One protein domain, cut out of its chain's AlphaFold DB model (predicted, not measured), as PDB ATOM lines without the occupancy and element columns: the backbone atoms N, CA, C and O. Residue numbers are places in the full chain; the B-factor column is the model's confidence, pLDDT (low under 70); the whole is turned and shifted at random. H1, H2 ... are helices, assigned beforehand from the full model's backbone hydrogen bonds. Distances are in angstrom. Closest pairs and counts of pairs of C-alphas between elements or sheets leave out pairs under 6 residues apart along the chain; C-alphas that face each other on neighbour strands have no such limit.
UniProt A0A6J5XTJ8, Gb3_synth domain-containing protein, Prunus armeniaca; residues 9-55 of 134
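AT A GLANCE: This is residues 9 to 55 of the 134 residues of the protein "Gb3_synth domain-containing protein" of Prunus armeniaca (UniProt A0A6J5XTJ8). Two helices, H1 and H2, cross steeply one over the other, and the loop that joins them sticks out at one end with residues 22 to 27. At the opposite end of the long axis the chain turns tightly after H2 into the short helix H3, and a stretch with no named element, residues 51 to 55, follows. The printed part has 47 residues with three named helices, in the order H1, H2, H3, and no named strand; the class is all helix, with 30 residues in the helices. The whole is only just compact, close to loose, with a radius of gyration of the C-alphas of 11.1 A, and its outline is elongated, 33 by 21 by 17 A.

HOW THE PARTS SIT: H1, residues 9 to 20, touches H2, residues 31 to 43. H1 touches H2 with residues 12 to 17 alone, and H2 touches H1 with residues 33 to 37 alone; the closest C-alphas are those of Phe 13 and Val 37, 6.8 A apart. The two run opposite ways at a steep tilt of 68 degrees, only just short of about perpendicular. H3, residues 46 to 50, is close to H2 but not clearly touching it, the closest C-alphas being those of Leu 41 and Ser 47, 5.1 A apart. H3 is also close to H1 but not clearly touching it; the closest C-alphas are those of Ile 9 and Tyr 50, 6.8 A apart. In H1 and H2 every O i to N i+4 pair is within hydrogen-bond range; in H3 it is 0 of 1, while 2 of 2 O i to N i+3 pairs are within range.

IN THESE COORDINATES: H1 begins at C-alpha 9, (211.363, 258.919, 179.353), and measures 16.2 A from first to last C-alpha. H2, the longest helix with 13 residues, begins at C-alpha 31, (199.761, 250.855, 182.796), and measures 18.6 A. H3 measures 7.3 A and ends at C-alpha 50, (210.456, 263.670, 174.525).

THE WHOLE: The two C-alphas farthest apart are those of Asn 24 and Leu 48, at 33.2 A. The printed part has no cut. The link from H1 to H2 is short, with 10 residues, and the link from H2 to H3 is tight, with 2. The mean pLDDT of the printed part is 89.8, and residue 48 alone is under 70.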
ATOM      1  N   ILE A   9     212.584 259.284 178.608       93.06
ATOM      2  CA  ILE A   9     211.363 258.919 179.353       93.06
ATOM      3  C   ILE A   9     211.494 257.603 180.133       93.06
ATOM      4  O   ILE A   9     210.801 257.387 181.126       93.06
ATOM      5  N   LEU A  10     212.382 256.702 179.700       94.00
ATOM      6  CA  LEU A  10     212.607 255.440 180.396       94.00
ATOM      7  C   LEU A  10     213.137 255.684 181.809       94.00
ATOM      8  O   LEU A  10     212.758 254.955 182.724       94.00
ATOM      9  N   LEU A  11     213.953 256.727 182.002       94.75
ATOM     10  CA  LEU A  11     214.416 257.127 183.326       94.75
ATOM     11  C   LEU A  11     213.247 257.610 184.189       94.75
ATOM     12  O   LEU A  11     213.101 257.133 185.309       94.75
ATOM     13  N   ASP A  12     212.358 258.447 183.646       94.31
ATOM     14  CA  ASP A  12     211.170 258.917 184.374       94.31
ATOM     15  C   ASP A  12     210.258 257.756 184.806       94.31
ATOM     16  O   ASP A  12     209.693 257.775 185.901       94.31
ATOM     17  N   PHE A  13     210.116 256.719 183.970       95.50
ATOM     18  CA  PHE A  13     209.366 255.516 184.339       95.50
ATOM     19  C   PHE A  13     210.050 254.719 185.453       95.50
ATOM     20  O   PHE A  13     209.366 254.223 186.351       95.50
ATOM     21  N   LEU A  14     211.378 254.586 185.409       96.06
ATOM     22  CA  LEU A  14     212.145 253.894 186.447       96.06
ATOM     23  C   LEU A  14     212.081 254.643 187.783       96.06
ATOM     24  O   LEU A  14     211.864 254.021 188.822       96.06
ATOM     25  N   GLU A  15     212.213 255.968 187.758       96.50
ATOM     26  CA  GLU A  15     212.089 256.822 188.940       96.50
ATOM     27  C   GLU A  15     210.679 256.756 189.538       96.50
ATOM     28  O   GLU A  15     210.523 256.557 190.745       96.50
ATOM     29  N   GLU A  16     209.637 256.846 188.705       96.75
ATOM     30  CA  GLU A  16     208.248 256.699 189.149       96.75
ATOM     31  C   GLU A  16     208.010 255.316 189.770       96.75
ATOM     32  O   GLU A  16     207.363 255.211 190.815       96.75
ATOM     33  N   PHE A  17     208.553 254.252 189.168       96.56
ATOM     34  CA  PHE A  17     208.441 252.898 189.706       96.56
ATOM     35  C   PHE A  17     209.104 252.799 191.079       96.56
ATOM     36  O   PHE A  17     208.480 252.319 192.023       96.56
ATOM     37  N   ALA A  18     210.343 253.277 191.202       97.19
ATOM     38  CA  ALA A  18     211.126 253.181 192.429       97.19
ATOM     39  C   ALA A  18     210.514 253.979 193.590       97.19
ATOM     40  O   ALA A  18     210.535 253.526 194.733       97.19
ATOM     41  N   THR A  19     209.953 255.154 193.305       97.06
ATOM     42  CA  THR A  19     209.451 256.079 194.335       97.06
ATOM     43  C   THR A  19     208.002 255.825 194.731       97.06
ATOM     44  O   THR A  19     207.618 256.115 195.863       97.06
ATOM     45  N   THR A  20     207.184 255.275 193.828       96.69
ATOM     46  CA  THR A  20     205.735 255.121 194.045       96.69
ATOM     47  C   THR A  20     205.260 253.676 194.073       96.69
ATOM     48  O   THR A  20     204.048 253.442 194.031       96.69
ATOM     49  N   PHE A  21     206.175 252.704 194.145       96.69
ATOM     50  CA  PHE A  21     205.837 251.287 194.090       96.69
ATOM     51  C   PHE A  21     204.695 250.918 195.049       96.69
ATOM     52  O   PHE A  21     204.719 251.225 196.241       96.69
ATOM     53  N   ASN A  22     203.695 250.204 194.533       96.12
ATOM     54  CA  ASN A  22     202.580 249.711 195.330       96.12
ATOM     55  C   ASN A  22     202.211 248.282 194.930       96.12
ATOM     56  O   ASN A  22     201.478 248.057 193.964       96.12
ATOM     57  N   GLY A  23     202.683 247.308 195.709       94.56
ATOM     58  CA  GLY A  23     202.397 245.887 195.486       94.56
ATOM     59  C   GLY A  23     200.931 245.489 195.696       94.56
ATOM     60  O   GLY A  23     200.515 244.432 195.231       94.56
ATOM     61  N   ASN A  24     200.119 246.337 196.335       95.06
ATOM     62  CA  ASN A  24     198.715 246.039 196.633       95.06
ATOM     63  C   ASN A  24     197.758 246.416 195.490       95.06
ATOM     64  O   ASN A  24     196.574 246.087 195.543       95.06
ATOM     65  N   LYS A  25     198.236 247.123 194.457       90.38
ATOM     66  CA  LYS A  25     197.408 247.608 193.345       90.38
ATOM     67  C   LYS A  25     197.925 247.076 192.009       90.38
ATOM     68  O   LYS A  25     198.927 247.549 191.486       90.38
ATOM     69  N   TRP A  26     197.176 246.144 191.419       82.12
ATOM     70  CA  TRP A  26     197.565 245.386 190.219       82.12
ATOM     71  C   TRP A  26     198.027 246.247 189.024       82.12
ATOM     72  O   TRP A  26     199.028 245.926 188.397       82.12
ATOM     73  N   GLY A  27     197.346 247.360 188.728       87.69
ATOM     74  CA  GLY A  27     197.709 248.243 187.605       87.69
ATOM     75  C   GLY A  27     198.680 249.376 187.953       87.69
ATOM     76  O   GLY A  27     199.143 250.077 187.056       87.69
ATOM     77  N   HIS A  28     198.979 249.583 189.242       94.25
ATOM     78  CA  HIS A  28     199.648 250.798 189.729       94.25
ATOM     79  C   HIS A  28     201.077 250.950 189.217       94.25
ATOM     80  O   HIS A  28     201.476 252.063 188.878       94.25
ATOM     81  N   ASN A  29     201.807 249.836 189.141       94.44
ATOM     82  CA  ASN A  29     203.215 249.798 188.735       94.44
ATOM     83  C   ASN A  29     203.404 249.567 187.225       94.44
ATOM     84  O   ASN A  29     204.535 249.508 186.759       94.44
ATOM     85  N   GLY A  30     202.315 249.366 186.478       89.19
ATOM     86  CA  GLY A  30     202.341 249.061 185.049       89.19
ATOM     87  C   GLY A  30     201.627 250.147 184.242       89.19
ATOM     88  O   GLY A  30     202.115 251.273 184.197       89.19
ATOM     89  N   PRO A  31     200.456 249.875 183.636       87.69
ATOM     90  CA  PRO A  31     199.761 250.855 182.796       87.69
ATOM     91  C   PRO A  31     199.514 252.207 183.478       87.69
ATOM     92  O   PRO A  31     199.729 253.250 182.868       87.69
ATOM     93  N   TYR A  32     199.131 252.215 184.759       90.88
ATOM     94  CA  TYR A  32     198.861 253.473 185.460       90.88
ATOM     95  C   TYR A  32     200.123 254.240 185.836       90.88
ATOM     96  O   TYR A  32     200.038 255.445 186.048       90.88
ATOM     97  N   LEU A  33     201.278 253.579 185.928       95.06
ATOM     98  CA  LEU A  33     202.557 254.270 186.073       95.06
ATOM     99  C   LEU A  33     202.818 255.124 184.835       95.06
ATOM    100  O   LEU A  33     203.072 256.319 184.958       95.06
ATOM    101  N   VAL A  34     202.656 254.527 183.651       91.50
ATOM    102  CA  VAL A  34     202.819 255.229 182.373       91.50
ATOM    103  C   VAL A  34     201.868 256.424 182.305       91.50
ATOM    104  O   VAL A  34     202.320 257.539 182.063       91.50
ATOM    105  N   SER A  35     200.580 256.235 182.618       90.44
ATOM    106  CA  SER A  35     199.603 257.334 182.625       90.44
ATOM    107  C   SER A  35     199.980 258.480 183.571       90.44
ATOM    108  O   SER A  35     199.805 259.638 183.208       90.44
ATOM    109  N   ARG A  36     200.514 258.191 184.769       93.94
ATOM    110  CA  ARG A  36     200.932 259.235 185.724       93.94
ATOM    111  C   ARG A  36     202.119 260.045 185.211       93.94
ATOM    112  O   ARG A  36     202.096 261.269 185.317       93.94
ATOM    113  N   VAL A  37     203.128 259.381 184.645       93.69
ATOM    114  CA  VAL A  37     204.296 260.066 184.073       93.69
ATOM    115  C   VAL A  37     203.880 260.944 182.897       93.69
ATOM    116  O   VAL A  37     204.231 262.120 182.876       93.69
ATOM    117  N   ILE A  38     203.066 260.419 181.978       90.12
ATOM    118  CA  ILE A  38     202.557 261.190 180.835       90.12
ATOM    119  C   ILE A  38     201.751 262.411 181.296       90.12
ATOM    120  O   ILE A  38     202.060 263.523 180.877       90.12
ATOM    121  N   ALA A  39     200.794 262.241 182.213       90.12
ATOM    122  CA  ALA A  39     199.980 263.352 182.709       90.12
ATOM    123  C   ALA A  39     200.830 264.448 183.380       90.12
ATOM    124  O   ALA A  39     200.557 265.641 183.232       90.12
ATOM    125  N   ARG A  40     201.897 264.062 184.096       90.56
ATOM    126  CA  ARG A  40     202.860 265.008 184.679       90.56
ATOM    127  C   ARG A  40     203.630 265.769 183.597       90.56
ATOM    128  O   ARG A  40     203.820 266.976 183.731       90.56
ATOM    129  N   LEU A  41     204.060 265.088 182.534       87.12
ATOM    130  CA  LEU A  41     204.767 265.715 181.415       87.12
ATOM    131  C   LEU A  41     203.873 266.711 180.671       87.12
ATOM    132  O   LEU A  41     204.300 267.843 180.447       87.12
ATOM    133  N   GLU A  42     202.629 266.337 180.375       84.69
ATOM    134  CA  GLU A  42     201.637 267.213 179.740       84.69
ATOM    135  C   GLU A  42     201.344 268.455 180.588       84.69
ATOM    136  O   GLU A  42     201.413 269.574 180.083       84.69
ATOM    137  N   GLY A  43     201.114 268.287 181.896       85.44
ATOM    138  CA  GLY A  43     200.882 269.410 182.811       85.44
ATOM    139  C   GLY A  43     202.087 270.346 182.980       85.44
ATOM    140  O   GLY A  43     201.918 271.492 183.387       85.44
ATOM    141  N   SER A  44     203.295 269.874 182.657       84.25
ATOM    142  CA  SER A  44     204.539 270.655 182.732       84.25
ATOM    143  C   SER A  44     204.976 271.266 181.396       84.25
ATOM    144  O   SER A  44     205.971 271.986 181.363       84.25
ATOM    145  N   GLY A  45     204.282 270.961 180.292       77.19
ATOM    146  CA  GLY A  45     204.660 271.390 178.940       77.19
ATOM    147  C   GLY A  45     205.883 270.674 178.347       77.19
ATOM    148  O   GLY A  45     206.251 270.944 177.209       77.19
ATOM    149  N   ARG A  46     206.491 269.733 179.083       77.12
ATOM    150  CA  ARG A  46     207.695 268.992 178.667       77.12
ATOM    151  C   ARG A  46     207.414 267.851 177.695       77.12
ATOM    152  O   ARG A  46     208.350 267.228 177.215       77.12
ATOM    153  N   SER A  47     206.153 267.525 177.405       73.44
ATOM    154  CA  SER A  47     205.808 266.404 176.511       73.44
ATOM    155  C   SER A  47     206.441 266.526 175.115       73.44
ATOM    156  O   SER A  47     206.806 265.509 174.527       73.44
ATOM    157  N   LEU A  48     206.641 267.755 174.624       69.75
ATOM    158  CA  LEU A  48     207.318 268.048 173.355       69.75
ATOM    159  C   LEU A  48     208.816 267.699 173.378       69.75
ATOM    160  O   LEU A  48     209.361 267.322 172.341       69.75
ATOM    161  N   ASP A  49     209.461 267.746 174.546       82.56
ATOM    162  CA  ASP A  49     210.901 267.481 174.700       82.56
ATOM    163  C   ASP A  49     211.250 266.005 174.468       82.56
ATOM    164  O   ASP A  49     212.390 265.665 174.160       82.56
ATOM    165  N   TYR A  50     210.266 265.115 174.623       85.00
ATOM    166  CA  TYR A  50     210.456 263.670 174.525       85.00
ATOM    167  C   TYR A  50     210.094 263.096 173.151       85.00
ATOM    168  O   TYR A  50     210.245 261.893 172.975       85.00
ATOM    169  N   ASN A  51     209.609 263.906 172.199       87.12
ATOM    170  CA  ASN A  51     209.192 263.451 170.863       87.12
ATOM    171  C   ASN A  51     208.323 262.169 170.893       87.12
ATOM    172  O   ASN A  51     208.622 261.161 170.250       87.12
ATOM    173  N   LEU A  52     207.262 262.183 171.701       86.44
ATOM    174  CA  LEU A  52     206.415 261.013 171.930       86.44
ATOM    175  C   LEU A  52     205.206 261.003 171.003       86.44
ATOM    176  O   LEU A  52     204.543 262.018 170.811       86.44
ATOM    177  N   THR A  53     204.850 259.811 170.528       87.12
ATOM    178  CA  THR A  53     203.529 259.544 169.950       87.12
ATOM    179  C   THR A  53     202.729 258.697 170.927       87.12
ATOM    180  O   THR A  53     203.123 257.577 171.257       87.12
ATOM    181  N   ILE A  54     201.603 259.231 171.397       83.94
ATOM    182  CA  ILE A  54     200.698 258.533 172.309       83.94
ATOM    183  C   ILE A  54     199.488 258.076 171.510       83.94
ATOM    184  O   ILE A  54     198.707 258.889 171.022       83.94
ATOM    185  N   LEU A  55     199.351 256.761 171.374       86.62
ATOM    186  CA  LEU A  55     198.189 256.158 170.738       86.62
ATOM    187  C   LEU A  55     197.033 256.043 171.741       86.62
ATOM    188  O   LEU A  55     197.277 255.826 172.935       86.62
TER     189      LEU A  55